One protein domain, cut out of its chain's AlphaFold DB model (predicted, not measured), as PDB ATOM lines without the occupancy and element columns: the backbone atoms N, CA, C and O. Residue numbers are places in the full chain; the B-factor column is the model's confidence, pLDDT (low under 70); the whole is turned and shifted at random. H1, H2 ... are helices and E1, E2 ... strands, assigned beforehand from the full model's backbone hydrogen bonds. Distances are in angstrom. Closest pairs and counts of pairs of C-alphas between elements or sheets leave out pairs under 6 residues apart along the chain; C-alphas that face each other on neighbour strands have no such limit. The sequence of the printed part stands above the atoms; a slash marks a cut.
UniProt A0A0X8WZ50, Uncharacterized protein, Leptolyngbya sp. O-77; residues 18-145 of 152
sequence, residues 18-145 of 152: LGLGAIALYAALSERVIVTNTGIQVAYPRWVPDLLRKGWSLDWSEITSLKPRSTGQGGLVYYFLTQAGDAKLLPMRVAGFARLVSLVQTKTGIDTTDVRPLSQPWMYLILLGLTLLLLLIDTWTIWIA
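Overview. This is residues 18 to 145 of the 152 residues of an uncharacterized protein of Leptolyngbya sp. O-77 (UniProt A0A0X8WZ50). Two small three-stranded sheets, E1 to E3 and E4 to E6, make a loose body with the short helix H2 at their edges, and the long helix H3 sticks out from it as an arm. H1 leads into E1 by a tight link and lies toward the same end of the whole as H3, but the two helices are apart. The printed part has 128 residues, in the order H1 E1 E2 E3 E4 E5 E6 H2 H3; each sheet is an antiparallel meander, each strand the neighbour of the one before, and the class is mixed, helices and strands. The whole is loose, with a radius of gyration of the C-alphas of 19.4 A and spans of 65 by 36 by 29 A.

Arrangement. Start at H1, residues 18 to 29, which is not on either sheet. Next look at E1, residues 32 to 35, and E2, residues 39 to 43, a hairpin with N 34 and O 41 2.8 A apart. E2 and E3, residues 56 to 59, are a hairpin too, with N 40 and O 58 at 2.8 A. E3 and E4, residues 63 to 70, meet only through their link. E4 forms a hairpin with E5, residues 76 to 82, where N 69 and O 77 are 2.7 A apart; in the hairpin of E5 and E6, residues 87 to 89, N 80 and O 88 are 2.8 A apart. H2, residues 97 to 108, only grazes both sheets; its closest C-alphas to E4 are those of Thr 108 and Ile 63, 6.9 A. H3, residues 121 to 145, stands free. In H1, H2 and H3 every O i to N i+4 pair is within hydrogen-bond range.

Along the chain. Find C-alpha 18 at (101.425, 135.624, 118.611); H1 runs 16.2 A from there. E1 measures 9.7 A, E2 12.6 A, E3 10.4 A, E4 20.3 A, E5 19.4 A, E6 6.7 A and H2 16.2 A. H3 runs 36.5 A to C-alpha 145 at (78.039, 138.504, 135.418).

Size, cuts and confidence. The C-alphas farthest apart are those of Gln 83 and Ile 144, 65.4 A. The printed part has no cut. The links E2 to E3 and H2 to H3 are long, 12 residues each. Look for pLDDT under 70 at residues 52 to 53 and 116 to 119.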
ATOM      1  N   LEU A  18     101.563 136.453 117.413       94.81
ATOM      2  CA  LEU A  18     101.425 135.624 118.611       94.81
ATOM      3  C   LEU A  18     102.243 134.335 118.505       94.81
ATOM      4  O   LEU A  18     102.954 133.994 119.447       94.81
ATOM      5  N   GLY A  19     102.196 133.644 117.361       96.56
ATOM      6  CA  GLY A  19     102.999 132.445 117.119       96.56
ATOM      7  C   GLY A  19     104.502 132.723 117.194       96.56
ATOM      8  O   GLY A  19     105.232 132.015 117.886       96.56
ATOM      9  N   LEU A  20     104.964 133.798 116.551       94.44
ATOM     10  CA  LEU A  20     106.364 134.228 116.610       94.44
ATOM     11  C   LEU A  20     106.782 134.628 118.030       94.44
ATOM     12  O   LEU A  20     107.846 134.222 118.492       94.44
ATOM     13  N   GLY A  21     105.933 135.372 118.742       93.88
ATOM     14  CA  GLY A  21     106.156 135.747 120.136       93.88
ATOM     15  C   GLY A  21     106.245 134.531 121.056       93.88
ATOM     16  O   GLY A  21     107.138 134.464 121.898       93.88
ATOM     17  N   ALA A  22     105.384 133.531 120.855       93.94
ATOM     18  CA  ALA A  22     105.418 132.279 121.603       93.94
ATOM     19  C   ALA A  22     106.709 131.488 121.341       93.94
ATOM     20  O   ALA A  22     107.329 131.010 122.291       93.94
ATOM     21  N   ILE A  23     107.159 131.396 120.084       92.38
ATOM     22  CA  ILE A  23     108.434 130.751 119.729       92.38
ATOM     23  C   ILE A  23     109.612 131.491 120.372       92.38
ATOM     24  O   ILE A  23     110.487 130.855 120.959       92.38
ATOM     25  N   ALA A  24     109.627 132.824 120.307       90.19
ATOM     26  CA  ALA A  24     110.677 133.644 120.907       90.19
ATOM     27  C   ALA A  24     110.721 133.497 122.437       90.19
ATOM     28  O   ALA A  24     111.794 133.320 123.016       90.19
ATOM     29  N   LEU A  25     109.558 133.506 123.094       91.06
ATOM     30  CA  LEU A  25     109.443 133.281 124.533       91.06
ATOM     31  C   LEU A  25     109.920 131.874 124.916       91.06
ATOM     32  O   LEU A  25     110.690 131.717 125.862       91.06
ATOM     33  N   TYR A  26     109.506 130.856 124.160       90.19
ATOM     34  CA  TYR A  26     109.945 129.483 124.375       90.19
ATOM     35  C   TYR A  26     111.463 129.343 124.208       90.19
ATOM     36  O   TYR A  26     112.115 128.733 125.053       90.19
ATOM     37  N   ALA A  27     112.047 129.971 123.181       87.69
ATOM     38  CA  ALA A  27     113.493 130.012 122.976       87.69
ATOM     39  C   ALA A  27     114.213 130.608 124.193       87.69
ATOM     40  O   ALA A  27     115.138 129.994 124.725       87.69
ATOM     41  N   ALA A  28     113.746 131.758 124.686       86.38
ATOM     42  CA  ALA A  28     114.337 132.440 125.834       86.38
ATOM     43  C   ALA A  28     114.264 131.616 127.133       86.38
ATOM     44  O   ALA A  28     115.171 131.686 127.959       86.38
ATOM     45  N   LEU A  29     113.210 130.813 127.307       88.19
ATOM     46  CA  LEU A  29     112.995 129.965 128.486       88.19
ATOM     47  C   LEU A  29     113.607 128.560 128.364       88.19
ATOM     48  O   LEU A  29     113.531 127.774 129.305       88.19
ATOM     49  N   SER A  30     114.209 128.224 127.222       87.62
ATOM     50  CA  SER A  30     114.703 126.872 126.925       87.62
ATOM     51  C   SER A  30     116.137 126.585 127.395       87.62
ATOM     52  O   SER A  30     116.702 125.538 127.050       87.62
ATOM     53  N   GLU A  31     116.719 127.497 128.182       88.12
ATOM     54  CA  GLU A  31     118.028 127.323 128.813       88.12
ATOM     55  C   GLU A  31     118.059 126.027 129.629       88.12
ATOM     56  O   GLU A  31     117.158 125.732 130.418       88.12
ATOM     57  N   ARG A  32     119.108 125.230 129.432       89.38
ATOM     58  CA  ARG A  32     119.279 123.945 130.107       89.38
ATOM     59  C   ARG A  32     120.665 123.832 130.710       89.38
ATOM     60  O   ARG A  32     121.659 124.224 130.103       89.38
ATOM     61  N   VAL A  33     120.719 123.215 131.884       89.94
ATOM     62  CA  VAL A  33     121.970 122.822 132.532       89.94
ATOM     63  C   VAL A  33     122.208 121.353 132.237       89.94
ATOM     64  O   VAL A  33     121.399 120.498 132.594       89.94
ATOM     65  N   ILE A  34     123.304 121.063 131.548       89.94
ATOM     66  CA  ILE A  34     123.722 119.712 131.200       89.94
ATOM     67  C   ILE A  34     124.950 119.397 132.046       89.94
ATOM     68  O   ILE A  34     125.946 120.117 132.016       89.94
ATOM     69  N   VAL A  35     124.863 118.314 132.808       90.12
ATOM     70  CA  VAL A  35     125.957 117.809 133.634       90.12
ATOM     71  C   VAL A  35     126.471 116.527 133.003       90.12
ATOM     72  O   VAL A  35     125.696 115.602 132.760       90.12
ATOM     73  N   THR A  36     127.770 116.476 132.736       89.50
ATOM     74  CA  THR A  36     128.461 115.302 132.202       89.50
ATOM     75  C   THR A  36     129.505 114.805 133.201       89.50
ATOM     76  O   THR A  36     129.731 115.389 134.265       89.50
ATOM     77  N   ASN A  37     130.170 113.699 132.863       86.31
ATOM     78  CA  ASN A  37     131.283 113.198 133.665       86.31
ATOM     79  C   ASN A  37     132.500 114.130 133.661       86.31
ATOM     80  O   ASN A  37     133.272 114.070 134.614       86.31
ATOM     81  N   THR A  38     132.657 114.951 132.619       88.19
ATOM     82  CA  THR A  38     133.806 115.844 132.422       88.19
ATOM     83  C   THR A  38     133.555 117.242 132.965       88.19
ATOM     84  O   THR A  38     134.480 117.834 133.505       88.19
ATOM     85  N   GLY A  39     132.311 117.734 132.923       91.25
ATOM     86  CA  GLY A  39     132.011 119.097 133.344       91.25
ATOM     87  C   GLY A  39     130.529 119.419 133.507       91.25
ATOM     88  O   GLY A  39     129.648 118.553 133.512       91.25
ATOM     89  N   ILE A  40     130.269 120.715 133.624       91.44
ATOM     90  CA  ILE A  40     128.948 121.334 133.646       91.44
ATOM     91  C   ILE A  40     128.857 122.350 132.513       91.44
ATOM     92  O   ILE A  40     129.776 123.127 132.278       91.44
ATOM     93  N   GLN A  41     127.728 122.369 131.813       91.62
ATOM     94  CA  GLN A  41     127.469 123.361 130.780       91.62
ATOM     95  C   GLN A  41     126.054 123.919 130.889       91.62
ATOM     96  O   GLN A  41     125.093 123.193 131.149       91.62
ATOM     97  N   VAL A  42     125.930 125.218 130.659       90.31
ATOM     98  CA  VAL A  42     124.662 125.915 130.456       90.31
ATOM     99  C   VAL A  42     124.543 126.177 128.966       90.31
ATOM    100  O   VAL A  42     125.370 126.886 128.400       90.31
ATOM    101  N   ALA A  43     123.543 125.584 128.324       88.88
ATOM    102  CA  ALA A  43     123.373 125.638 126.877       88.88
ATOM    103  C   ALA A  43     121.920 125.934 126.498       88.88
ATOM    104  O   ALA A  43     120.996 125.687 127.272       88.88
ATOM    105  N   TYR A  44     121.725 126.421 125.275       87.31
ATOM    106  CA  TYR A  44     120.414 126.547 124.642       87.31
ATOM    107  C   TYR A  44     120.215 125.413 123.620       87.31
ATOM    108  O   TYR A  44     121.182 124.767 123.204       87.31
ATOM    109  N   PRO A  45     118.967 125.099 123.230       84.44
ATOM    110  CA  PRO A  45     118.702 124.165 122.146       84.44
ATOM    111  C   PRO A  45     119.350 124.627 120.836       84.44
ATOM    112  O   PRO A  45     119.383 125.816 120.548       84.44
ATOM    113  N   ARG A  46     119.764 123.676 119.989       84.25
ATOM    114  CA  ARG A  46     120.471 123.951 118.719       84.25
ATOM    115  C   ARG A  46     119.710 124.837 117.725       84.25
ATOM    116  O   ARG A  46     120.323 125.381 116.819       84.25
ATOM    117  N   TRP A  47     118.387 124.925 117.847       84.31
ATOM    118  CA  TRP A  47     117.549 125.749 116.972       84.31
ATOM    119  C   TRP A  47     117.484 127.218 117.419       84.31
ATOM    120  O   TRP A  47     117.020 128.061 116.656       84.31
ATOM    121  N   VAL A  48     117.930 127.530 118.641       84.38
ATOM    122  CA  VAL A  48     117.981 128.897 119.160       84.38
ATOM    123  C   VAL A  48     119.277 129.549 118.674       84.38
ATOM    124  O   VAL A  48     120.349 129.003 118.927       84.38
ATOM    125  N   PRO A  49     119.217 130.701 117.983       80.06
ATOM    126  CA  PRO A  49     120.415 131.375 117.508       80.06
ATOM    127  C   PRO A  49     121.243 131.932 118.674       80.06
ATOM    128  O   PRO A  49     120.702 132.518 119.616       80.06
ATOM    129  N   ASP A  50     122.570 131.853 118.545       76.12
ATOM    130  CA  ASP A  50     123.547 132.338 119.539       76.12
ATOM    131  C   ASP A  50     123.471 133.854 119.814       76.12
ATOM    132  O   ASP A  50     124.117 134.361 120.733       76.12
ATOM    133  N   LEU A  51     122.678 134.587 119.024       71.44
ATOM    134  CA  LEU A  51     122.441 136.022 119.174       71.44
ATOM    135  C   LEU A  51     121.720 136.373 120.485       71.44
ATOM    136  O   LEU A  51     121.909 137.470 121.001       71.44
ATOM    137  N   LEU A  52     120.898 135.467 121.028       67.75
ATOM    138  CA  LEU A  52     120.115 135.743 122.236       67.75
ATOM    139  C   LEU A  52     120.986 135.707 123.495       67.75
ATOM    140  O   LEU A  52     121.029 136.684 124.241       67.75
ATOM    141  N   ARG A  53     121.687 134.593 123.737       69.31
ATOM    142  CA  ARG A  53     122.606 134.410 124.867       69.31
ATOM    143  C   ARG A  53     123.618 133.317 124.558       69.31
ATOM    144  O   ARG A  53     123.245 132.220 124.154       69.31
ATOM    145  N   LYS A  54     124.892 133.584 124.850       77.44
ATOM    146  CA  LYS A  54     125.931 132.554 124.820       77.44
ATOM    147  C   LYS A  54     125.873 131.731 126.102       77.44
ATOM    148  O   LYS A  54     125.952 132.277 127.202       77.44
ATOM    149  N   GLY A  55     125.733 130.421 125.934       83.25
ATOM    150  CA  GLY A  55     125.979 129.462 126.999       83.25
ATOM    151  C   GLY A  55     127.445 129.455 127.439       83.25
ATOM    152  O   GLY A  55     128.294 130.137 126.863       83.25
ATOM    153  N   TRP A  56     127.753 128.661 128.457       89.00
ATOM    154  CA  TRP A  56     129.126 128.410 128.888       89.00
ATOM    155  C   TRP A  56     129.286 126.952 129.305       89.00
ATOM    156  O   TRP A  56     128.335 126.319 129.758       89.00
ATOM    157  N   SER A  57     130.496 126.431 129.162       89.75
ATOM    158  CA  SER A  57     130.899 125.104 129.621       89.75
ATOM    159  C   SER A  57     132.101 125.238 130.541       89.75
ATOM    160  O   SER A  57     132.913 126.146 130.362       89.75
ATOM    161  N   LEU A  58     132.194 124.358 131.530       90.56
ATOM    162  CA  LEU A  58     133.303 124.310 132.468       90.56
ATOM    163  C   LEU A  58     133.600 122.864 132.844       90.56
ATOM    164  O   LEU A  58     132.696 122.147 133.282       90.56
ATOM    165  N   ASP A  59     134.855 122.456 132.704       91.38
ATOM    166  CA  ASP A  59     135.292 121.127 133.116       91.38
ATOM    167  C   ASP A  59     135.521 121.071 134.627       91.38
ATOM    168  O   ASP A  59     136.003 122.020 135.247       91.38
ATOM    169  N   TRP A  60     135.192 119.933 135.243       89.56
ATOM    170  CA  TRP A  60     135.309 119.736 136.689       89.56
ATOM    171  C   TRP A  60     136.741 119.940 137.189       89.56
ATOM    172  O   TRP A  60     136.928 120.461 138.285       89.56
ATOM    173  N   SER A  61     137.739 119.575 136.378       87.12
ATOM    174  CA  SER A  61     139.165 119.740 136.686       87.12
ATOM    175  C   SER A  61     139.620 121.197 136.744       87.12
ATOM    176  O   SER A  61     140.625 121.495 137.384       87.12
ATOM    177  N   GLU A  62     138.907 122.105 136.078       88.25
ATOM    178  CA  GLU A  62     139.248 123.529 136.064       88.25
ATOM    179  C   GLU A  62     138.702 124.266 137.291       88.25
ATOM    180  O   GLU A  62     139.149 125.376 137.581       88.25
ATOM    181  N   ILE A  63     137.747 123.666 138.013       89.25
ATOM    182  CA  ILE A  63     137.084 124.277 139.165       89.25
ATOM    183  C   ILE A  63     137.986 124.189 140.392       89.25
ATOM    184  O   ILE A  63     138.160 123.129 140.985       89.25
ATOM    185  N   THR A  64     138.495 125.337 140.827       86.38
ATOM    186  CA  THR A  64     139.371 125.427 142.001       86.38
ATOM    187  C   THR A  64     138.586 125.680 143.282       86.38
ATOM    188  O   THR A  64     138.915 125.154 144.339       86.38
ATOM    189  N   SER A  65     137.571 126.547 143.227       85.88
ATOM    190  CA  SER A  65     136.789 126.909 144.415       85.88
ATOM    191  C   SER A  65     135.405 127.445 144.065       85.88
ATOM    192  O   SER A  65     135.160 127.911 142.951       85.88
ATOM    193  N   LEU A  66     134.505 127.404 145.048       88.12
ATOM    194  CA  LEU A  66     133.190 128.029 144.987       88.12
ATOM    195  C   LEU A  66     133.190 129.251 145.912       88.12
ATOM    196  O   LEU A  66     133.383 129.103 147.117       88.12
ATOM    197  N   LYS A  67     132.983 130.460 145.375       86.75
ATOM    198  CA  LYS A  67     132.905 131.678 146.200       86.75
ATOM    199  C   LYS A  67     131.483 132.229 146.287       86.75
ATOM    200  O   LYS A  67     130.885 132.492 145.239       86.75
ATOM    201  N   PRO A  68     130.958 132.470 147.502       86.56
ATOM    202  CA  PRO A  68     129.718 133.208 147.678       86.56
ATOM    203  C   PRO A  68     129.929 134.699 147.375       86.56
ATOM    204  O   PRO A  68     130.951 135.300 147.714       86.56
ATOM    205  N   ARG A  69     128.930 135.315 146.752       84.19
ATOM    206  CA  ARG A  69     128.815 136.752 146.513       84.19
ATOM    207  C   ARG A  69     127.425 137.197 146.947       84.19
ATOM    208  O   ARG A  69     126.426 136.599 146.553       84.19
ATOM    209  N   SER A  70     127.371 138.250 147.754       81.69
ATOM    210  CA  SER A  70     126.105 138.881 148.118       81.69
ATOM    211  C   SER A  70     125.550 139.664 146.927       81.69
ATOM    212  O   SER A  70     126.294 140.325 146.200       81.69
ATOM    213  N   THR A  71     124.245 139.568 146.715       81.12
ATOM    214  CA  THR A  71     123.496 140.366 145.741       81.12
ATOM    215  C   THR A  71     123.023 141.664 146.390       81.12
ATOM    216  O   THR A  71     122.809 141.721 147.600       81.12
ATOM    217  N   GLY A  72     122.767 142.703 145.589       72.12
ATOM    218  CA  GLY A  72     122.192 143.961 146.091       72.12
ATOM    219  C   GLY A  72     120.806 143.814 146.745       72.12
ATOM    220  O   GLY A  72     120.357 144.726 147.423       72.12
ATOM    221  N   GLN A  73     120.144 142.664 146.572       74.56
ATOM    222  CA  GLN A  73     118.853 142.320 147.182       74.56
ATOM    223  C   GLN A  73     119.004 141.454 148.451       74.56
ATOM    224  O   GLN A  73     118.028 140.876 148.919       74.56
ATOM    225  N   GLY A  74     120.221 141.315 148.994       70.50
ATOM    226  CA  GLY A  74     120.488 140.557 150.223       70.50
ATOM    227  C   GLY A  74     120.516 139.029 150.063       70.50
ATOM    228  O   GLY A  74     120.699 138.319 151.047       70.50
ATOM    229  N   GLY A  75     120.359 138.502 148.846       75.62
ATOM    230  CA  GLY A  75     120.534 137.075 148.545       75.62
ATOM    231  C   GLY A  75     121.996 136.691 148.292       75.62
ATOM    232  O   GLY A  75     122.805 137.548 147.939       75.62
ATOM    233  N   LEU A  76     122.326 135.402 148.403       81.12
ATOM    234  CA  LEU A  76     123.645 134.850 148.069       81.12
ATOM    235  C   LEU A  76     123.616 134.157 146.702       81.12
ATOM    236  O   LEU A  76     122.724 133.363 146.409       81.12
ATOM    237  N   VAL A  77     124.622 134.433 145.879       85.69
ATOM    238  CA  VAL A  77     124.913 133.705 144.638       85.69
ATOM    239  C   VAL A  77     126.326 133.158 144.692       85.69
ATOM    240  O   VAL A  77     127.228 133.795 145.229       85.69
ATOM    241  N   TYR A  78     126.530 131.979 144.122       87.81
ATOM    242  CA  TYR A  78     127.822 131.306 144.141       87.81
ATOM    243  C   TYR A  78     128.459 131.354 142.757       87.81
ATOM    244  O   TYR A  78     127.769 131.241 141.748       87.81
ATOM    245  N   TYR A  79     129.777 131.516 142.715       89.81
ATOM    246  CA  TYR A  79     130.557 131.485 141.484       89.81
ATOM    247  C   TYR A  79     131.582 130.360 141.550       89.81
ATOM    248  O   TYR A  79     132.306 130.239 142.541       89.81
ATOM    249  N   PHE A  80     131.666 129.579 140.479       90.50
ATOM    250  CA  PHE A  80     132.807 128.721 140.203       90.50
ATOM    251  C   PHE A  80     133.989 129.593 139.814       90.50
ATOM    252  O   PHE A  80     133.882 130.396 138.887       90.50
ATOM    253  N   LEU A  81     135.104 129.430 140.514       90.19
ATOM    254  CA  LEU A  81     136.376 130.019 140.136       90.19
ATOM    255  C   LEU A  81     137.236 128.985 139.437       90.19
ATOM    256  O   LEU A  81     137.463 127.895 139.967       90.19
ATOM    257  N   THR A  82     137.730 129.376 138.272       89.50
ATOM    258  CA  THR A  82     138.648 128.572 137.476       89.50
ATOM    259  C   THR A  82     140.101 128.882 137.822       89.50
ATOM    260  O   THR A  82     140.411 129.955 138.350       89.50
ATOM    261  N   GLN A  83     141.016 127.975 137.480       82.25
ATOM    262  CA  GLN A  83     142.462 128.224 137.584       82.25
ATOM    263  C   GLN A  83     142.921 129.438 136.757       82.25
ATOM    264  O   GLN A  83     143.844 130.139 137.161       82.25
ATOM    265  N   ALA A  84     142.240 129.726 135.644       83.19
ATOM    266  CA  ALA A  84     142.518 130.872 134.779       83.19
ATOM    267  C   ALA A  84     142.013 132.219 135.344       83.19
ATOM    268  O   ALA A  84     142.222 133.260 134.727       83.19
ATOM    269  N   GLY A  85     141.344 132.220 136.504       81.19
ATOM    270  CA  GLY A  85     140.781 133.424 137.123       81.19
ATOM    271  C   GLY A  85     139.379 133.798 136.629       81.19
ATOM    272  O   GLY A  85     138.771 134.724 137.167       81.19
ATOM    273  N   ASP A  86     138.828 133.053 135.668       85.94
ATOM    274  CA  ASP A  86     137.446 133.209 135.221       85.94
ATOM    275  C   ASP A  86     136.465 132.794 136.324       85.94
ATOM    276  O   ASP A  86     136.652 131.773 136.995       85.94
ATOM    277  N   ALA A  87     135.386 133.568 136.469       87.25
ATOM    278  CA  ALA A  87     134.285 133.279 137.380       87.25
ATOM    279  C   ALA A  87     133.006 132.970 136.590       87.25
ATOM    280  O   ALA A  87     132.506 133.821 135.852       87.25
ATOM    281  N   LYS A  88     132.444 131.770 136.760       89.56
ATOM    282  CA  LYS A  88     131.157 131.379 136.156       89.56
ATOM    283  C   LYS A  88     130.095 131.236 137.239       89.56
ATOM    284  O   LYS A  88     130.344 130.646 138.285       89.56
ATOM    285  N   LEU A  89     128.914 131.802 137.011       89.31
ATOM    286  CA  LEU A  89     127.817 131.770 137.979       89.31
ATOM    287  C   LEU A  89     127.285 130.338 138.138       89.31
ATOM    288  O   LEU A  89     126.954 129.696 137.145       89.31
ATOM    289  N   LEU A  90     127.133 129.865 139.376       88.88
ATOM    290  CA  LEU A  90     126.447 128.610 139.671       88.88
ATOM    291  C   LEU A  90     124.960 128.749 139.301       88.88
ATOM    292  O   LEU A  90     124.286 129.645 139.821       88.88
ATOM    293  N   PRO A  91     124.408 127.866 138.454       86.81
ATOM    294  CA  PRO A  91     122.987 127.891 138.142       86.81
ATOM    295  C   PRO A  91     122.133 127.616 139.389       86.81
ATOM    296  O   PRO A  91     122.019 126.483 139.849       86.81
ATOM    297  N   MET A  92     121.504 128.660 139.933       83.69
ATOM    298  CA  MET A  92     120.684 128.568 141.155       83.69
ATOM    299  C   MET A  92     119.248 128.084 140.893       83.69
ATOM    300  O   MET A  92     118.534 127.724 141.826       83.69
ATOM    301  N   ARG A  93     118.793 128.123 139.632       83.31
ATOM    302  CA  ARG A  93     117.401 127.869 139.218       83.31
ATOM    303  C   ARG A  93     117.299 126.620 138.345       83.31
ATOM    304  O   ARG A  93     116.838 126.682 137.212       83.31
ATOM    305  N   VAL A  94     117.774 125.493 138.861       83.19
ATOM    306  CA  VAL A  94     117.754 124.213 138.143       83.19
ATOM    307  C   VAL A  94     116.834 123.240 138.864       83.19
ATOM    308  O   VAL A  94     116.867 123.133 140.093       83.19
ATOM    309  N   ALA A  95     116.022 122.506 138.102       79.50
ATOM    310  CA  ALA A  95     115.267 121.384 138.641       79.50
ATOM    311  C   ALA A  95     116.238 120.349 139.233       79.50
ATOM    312  O   ALA A  95     117.187 119.926 138.575       79.50
ATOM    313  N   GLY A  96     116.029 119.957 140.490       83.12
ATOM    314  CA  GLY A  96     116.956 119.058 141.178       83.12
ATOM    315  C   GLY A  96     118.278 119.720 141.583       83.12
ATOM    316  O   GLY A  96     119.305 119.047 141.604       83.12
ATOM    317  N   PHE A  97     118.267 121.010 141.938       85.81
ATOM    318  CA  PHE A  97     119.440 121.733 142.451       85.81
ATOM    319  C   PHE A  97     120.210 120.963 143.541       85.81
ATOM    320  O   PHE A  97     121.431 120.899 143.493       85.81
ATOM    321  N   ALA A  98     119.516 120.284 144.462       83.88
ATOM    322  CA  ALA A  98     120.158 119.449 145.484       83.88
ATOM    323  C   ALA A  98     121.047 118.337 144.887       83.88
ATOM    324  O   ALA A  98     122.153 118.090 145.363       83.88
ATOM    325  N   ARG A  99     120.595 117.702 143.795       86.88
ATOM    326  CA  ARG A  99     121.381 116.698 143.067       86.88
ATOM    327  C   ARG A  99     122.589 117.333 142.383       86.88
ATOM    328  O   ARG A  99     123.664 116.746 142.402       86.88
ATOM    329  N   LEU A 100     122.418 118.518 141.792       88.06
ATOM    330  CA  LEU A 100     123.517 119.264 141.175       88.06
ATOM    331  C   LEU A 100     124.608 119.583 142.204       88.06
ATOM    332  O   LEU A 100     125.774 119.305 141.955       88.06
ATOM    333  N   VAL A 101     124.224 120.113 143.363       87.75
ATOM    334  CA  VAL A 101     125.141 120.473 144.450       87.75
ATOM    335  C   VAL A 101     125.904 119.247 144.972       87.75
ATOM    336  O   VAL A 101     127.128 119.277 145.057       87.75
ATOM    337  N   SER A 102     125.213 118.122 145.187       86.62
ATOM    338  CA  SER A 102     125.852 116.853 145.571       86.62
ATOM    339  C   SER A 102     126.846 116.338 144.518       86.62
ATOM    340  O   SER A 102     127.931 115.864 144.867       86.62
ATOM    341  N   LEU A 103     126.521 116.464 143.224       88.50
ATOM    342  CA  LEU A 103     127.442 116.116 142.138       88.50
ATOM    343  C   LEU A 103     128.674 117.019 142.126       88.50
ATOM    344  O   LEU A 103     129.779 116.506 141.978       88.50
ATOM    345  N   VAL A 104     128.498 118.330 142.316       88.50
ATOM    346  CA  VAL A 104     129.611 119.283 142.421       88.50
ATOM    347  C   VAL A 104     130.537 118.859 143.557       88.50
ATOM    348  O   VAL A 104     131.712 118.627 143.303       88.50
ATOM    349  N   GLN A 105     130.011 118.643 144.765       88.94
ATOM    350  CA  GLN A 105     130.804 118.203 145.917       88.94
ATOM    351  C   GLN A 105     131.528 116.875 145.670       88.94
ATOM    352  O   GLN A 105     132.695 116.733 146.020       88.94
ATOM    353  N   THR A 106     130.878 115.916 145.008       87.75
ATOM    354  CA  THR A 106     131.495 114.619 144.679       87.75
ATOM    355  C   THR A 106     132.617 114.754 143.645       87.75
ATOM    356  O   THR A 106     133.596 114.015 143.697       87.75
ATOM    357  N   LYS A 107     132.479 115.666 142.675       87.56
ATOM    358  CA  LYS A 107     133.426 115.823 141.560       87.56
ATOM    359  C   LYS A 107     134.591 116.754 141.876       87.56
ATOM    360  O   LYS A 107     135.677 116.526 141.356       87.56
ATOM    361  N   THR A 108     134.378 117.778 142.697       85.19
ATOM    362  CA  THR A 108     135.401 118.783 143.026       85.19
ATOM    363  C   THR A 108     135.950 118.639 144.444       85.19
ATOM    364  O   THR A 108     136.968 119.243 144.760       85.19
ATOM    365  N   GLY A 109     135.290 117.866 145.315       82.50
ATOM    366  CA  GLY A 109     135.659 117.741 146.730       82.50
ATOM    367  C   GLY A 109     135.376 118.996 147.565       82.50
ATOM    368  O   GLY A 109     135.724 119.032 148.742       82.50
ATOM    369  N   ILE A 110     134.759 120.026 146.977       84.81
ATOM    370  CA  ILE A 110     134.430 121.280 147.662       84.81
ATOM    371  C   ILE A 110     133.217 121.045 148.564       84.81
ATOM    372  O   ILE A 110     132.208 120.500 148.116       84.81
ATOM    373  N   ASP A 111     133.292 121.491 149.818       79.62
ATOM    374  CA  ASP A 111     132.146 121.451 150.723       79.62
ATOM    375  C   ASP A 111     131.044 122.406 150.237       79.62
ATOM    376  O   ASP A 111     131.269 123.599 150.022       79.62
ATOM    377  N   THR A 112     129.844 121.861 150.035       80.88
ATOM    378  CA  THR A 112     128.677 122.600 149.544       80.88
ATOM    379  C   THR A 112     127.506 122.605 150.529       80.88
ATOM    380  O   THR A 112     126.397 122.990 150.162       80.88
ATOM    381  N   THR A 113     127.744 122.225 151.787       73.12
ATOM    382  CA  THR A 113     126.711 122.062 152.826       73.12
ATOM    383  C   THR A 113     125.850 123.319 153.039       73.12
ATOM    384  O   THR A 113     124.639 123.216 153.243       73.12
ATOM    385  N   ASP A 114     126.432 124.512 152.901       70.69
ATOM    386  CA  ASP A 114     125.725 125.790 153.081       70.69
ATOM    387  C   ASP A 114     125.041 126.321 151.808       70.69
ATOM    388  O   ASP A 114     124.366 127.356 151.836       70.69
ATOM    389  N   VAL A 115     125.185 125.634 150.673       76.69
ATOM    390  CA  VAL A 115     124.641 126.083 149.387       76.69
ATOM    391  C   VAL A 115     123.158 125.726 149.300       76.69
ATOM    392  O   VAL A 115     122.774 124.593 149.012       76.69
ATOM    393  N   ARG A 116     122.293 126.723 149.512       69.81
ATOM    394  CA  ARG A 116     120.832 126.561 149.434       69.81
ATOM    395  C   ARG A 116     120.247 127.129 148.135       69.81
ATOM    396  O   ARG A 116     120.744 128.135 147.627       69.81
ATOM    397  N   PRO A 117     119.174 126.516 147.595       69.00
ATOM    398  CA  PRO A 117     118.464 127.064 146.446       69.00
ATOM    399  C   PRO A 117     117.824 128.416 146.787       69.00
ATOM    400  O   PRO A 117     117.375 128.641 147.910       69.00
ATOM    401  N   LEU A 118     117.748 129.302 145.788       65.38
ATOM    402  CA  LEU A 118     117.242 130.671 145.954       65.38
ATOM    403  C   LEU A 118     115.751 130.709 146.335       65.38
ATOM    404  O   LEU A 118     115.324 131.544 147.127       65.38
ATOM    405  N   SER A 119     114.954 129.812 145.757       63.66
ATOM    406  CA  SER A 119     113.510 129.726 145.976       63.66
ATOM    407  C   SER A 119     113.194 128.605 146.956       63.66
ATOM    408  O   SER A 119     113.239 127.423 146.603       63.66
ATOM    409  N   GLN A 120     112.864 128.976 148.184       71.56
ATOM    410  CA  GLN A 120     112.500 128.006 149.205       71.56
ATOM    411  C   GLN A 120     111.055 127.522 148.975       71.56
ATOM    412  O   GLN A 120     110.216 128.318 148.542       71.56
ATOM    413  N   PRO A 121     110.732 126.240 149.240       74.81
ATOM    414  CA  PRO A 121     109.435 125.650 148.893       74.81
ATOM    415  C   PRO A 121     108.208 126.427 149.390       74.81
ATOM    416  O   PRO A 121     107.189 126.459 148.702       74.81
ATOM    417  N   TRP A 122     108.306 127.115 150.534       75.88
ATOM    418  CA  TRP A 122     107.201 127.918 151.072       75.88
ATOM    419  C   TRP A 122     106.752 129.033 150.117       75.88
ATOM    420  O   TRP A 122     105.578 129.390 150.098       75.88
ATOM    421  N   MET A 123     107.668 129.604 149.327       84.81
ATOM    422  CA  MET A 123     107.366 130.745 148.462       84.81
ATOM    423  C   MET A 123     106.371 130.333 147.376       84.81
ATOM    424  O   MET A 123     105.428 131.064 147.081       84.81
ATOM    425  N   TYR A 124     106.544 129.124 146.837       84.69
ATOM    426  CA  TYR A 124     105.615 128.543 145.874       84.69
ATOM    427  C   TYR A 124     104.258 128.220 146.501       84.69
ATOM    428  O   TYR A 124     103.246 128.391 145.833       84.69
ATOM    429  N   LEU A 125     104.215 127.818 147.776       88.06
ATOM    430  CA  LEU A 125     102.950 127.585 148.482       88.06
ATOM    431  C   LEU A 125     102.149 128.881 148.664       88.06
ATOM    432  O   LEU A 125     100.942 128.882 148.434       88.06
ATOM    433  N   ILE A 126     102.810 129.989 149.013       92.06
ATOM    434  CA  ILE A 126     102.152 131.303 149.110       92.06
ATOM    435  C   ILE A 126     101.622 131.733 147.740       92.06
ATOM    436  O   ILE A 126     100.462 132.122 147.624       92.06
ATOM    437  N   LEU A 127     102.450 131.632 146.697       93.06
ATOM    438  CA  LEU A 127     102.046 132.000 145.340       93.06
ATOM    439  C   LEU A 127     100.874 131.144 144.842       93.06
ATOM    440  O   LEU A 127      99.948 131.668 144.224       93.06
ATOM    441  N   LEU A 128     100.888 129.844 145.142       94.44
ATOM    442  CA  LEU A 128      99.783 128.938 144.850       94.44
ATOM    443  C   LEU A 128      98.509 129.385 145.575       94.44
ATOM    444  O   LEU A 128      97.462 129.485 144.944       94.44
ATOM    445  N   GLY A 129      98.601 129.720 146.864       96.81
ATOM    446  CA  GLY A 129      97.473 130.244 147.638       96.81
ATOM    447  C   GLY A 129      96.878 131.519 147.035       96.81
ATOM    448  O   GLY A 129      95.667 131.606 146.849       96.81
ATOM    449  N   LEU A 130      97.724 132.480 146.649       96.88
ATOM    450  CA  LEU A 130      97.284 133.710 145.977       96.88
ATOM    451  C   LEU A 130      96.649 133.431 144.608       96.88
ATOM    452  O   LEU A 130      95.679 134.083 144.234       96.88
ATOM    453  N   THR A 131      97.165 132.445 143.877       96.56
ATOM    454  CA  THR A 131      96.625 132.038 142.573       96.56
ATOM    455  C   THR A 131      95.239 131.406 142.718       96.56
ATOM    456  O   THR A 131      94.338 131.719 141.946       96.56
ATOM    457  N   LEU A 132      95.037 130.557 143.730       97.62
ATOM    458  CA  LEU A 132      93.724 129.984 144.041       97.62
ATOM    459  C   LEU A 132      92.720 131.065 144.459       97.62
ATOM    460  O   LEU A 132      91.561 131.005 144.058       97.62
ATOM    461  N   LEU A 133      93.169 132.070 145.217       97.56
ATOM    462  CA  LEU A 133      92.338 133.212 145.591       97.56
ATOM    463  C   LEU A 133      91.900 134.021 144.362       97.56
ATOM    464  O   LEU A 133      90.718 134.330 144.235       97.56
ATOM    465  N   LEU A 134      92.829 134.326 143.450       97.12
ATOM    466  CA  LEU A 134      92.515 135.003 142.187       97.12
ATOM    467  C   LEU A 134      91.492 134.212 141.368       97.12
ATOM    468  O   LEU A 134      90.482 134.767 140.952       97.12
ATOM    469  N   LEU A 135      91.697 132.903 141.217       96.75
ATOM    470  CA  LEU A 135      90.786 132.040 140.466       96.75
ATOM    471  C   LEU A 135      89.380 131.990 141.086       96.75
ATOM    472  O   LEU A 135      88.380 131.937 140.367       96.75
ATOM    473  N   LEU A 136      89.285 132.040 142.418       97.44
ATOM    474  CA  LEU A 136      88.010 132.100 143.131       97.44
ATOM    475  C   LEU A 136      87.283 133.424 142.866       97.44
ATOM    476  O   LEU A 136      86.086 133.411 142.583       97.44
ATOM    477  N   ILE A 137      88.004 134.548 142.901       96.94
ATOM    478  CA  ILE A 137      87.455 135.875 142.586       96.94
ATOM    479  C   ILE A 137      86.991 135.941 141.126       96.94
ATOM    480  O   ILE A 137      85.892 136.428 140.863       96.94
ATOM    481  N   ASP A 138      87.777 135.418 140.187       95.12
ATOM    482  CA  ASP A 138      87.415 135.387 138.767       95.12
ATOM    483  C   ASP A 138      86.145 134.559 138.543       95.12
ATOM    484  O   ASP A 138      85.201 135.018 137.900       95.12
ATOM    485  N   THR A 139      86.074 133.367 139.141       96.00
ATOM    486  CA  THR A 139      84.897 132.489 139.047       96.00
ATOM    487  C   THR A 139      83.660 133.159 139.638       96.00
ATOM    488  O   THR A 139      82.587 133.131 139.036       96.00
ATOM    489  N   TRP A 140      83.807 133.806 140.796       96.00
ATOM    490  CA  TRP A 140      82.739 134.568 141.436       96.00
ATOM    491  C   TRP A 140      82.260 135.732 140.560       96.00
ATOM    492  O   TRP A 140      81.060 135.936 140.395       96.00
ATOM    493  N   THR A 141      83.192 136.455 139.939       93.31
ATOM    494  CA  THR A 141      82.894 137.583 139.046       93.31
ATOM    495  C   THR A 141      82.137 137.120 137.804       93.31
ATOM    496  O   THR A 141      81.126 137.722 137.440       93.31
ATOM    497  N   ILE A 142      82.569 136.019 137.184       93.19
ATOM    498  CA  ILE A 142      81.874 135.401 136.048       93.19
ATOM    499  C   ILE A 142      80.470 134.953 136.464       93.19
ATOM    500  O   ILE A 142      79.506 135.196 135.743       93.19
ATOM    501  N   TRP A 143      80.330 134.340 137.640       94.12
ATOM    502  CA  TRP A 143      79.035 133.896 138.147       94.12
ATOM    503  C   TRP A 143      78.067 135.064 138.381       94.12
ATOM    504  O   TRP A 143      76.915 134.994 137.955       94.12
ATOM    505  N   ILE A 144      78.530 136.172 138.970       94.31
ATOM    506  CA  ILE A 144      77.735 137.403 139.087       94.31
ATOM    507  C   ILE A 144      77.366 137.940 137.703       94.31
ATOM    508  O   ILE A 144      76.208 138.270 137.470       94.31
ATOM    509  N   ALA A 145      78.312 138.005 136.764       90.94
ATOM    510  CA  ALA A 145      78.039 138.504 135.418       90.94
ATOM    511  C   ALA A 145      76.970 137.666 134.691       90.94
ATOM    512  O   ALA A 145      76.112 138.225 134.016       90.94
TER     513      ALA A 145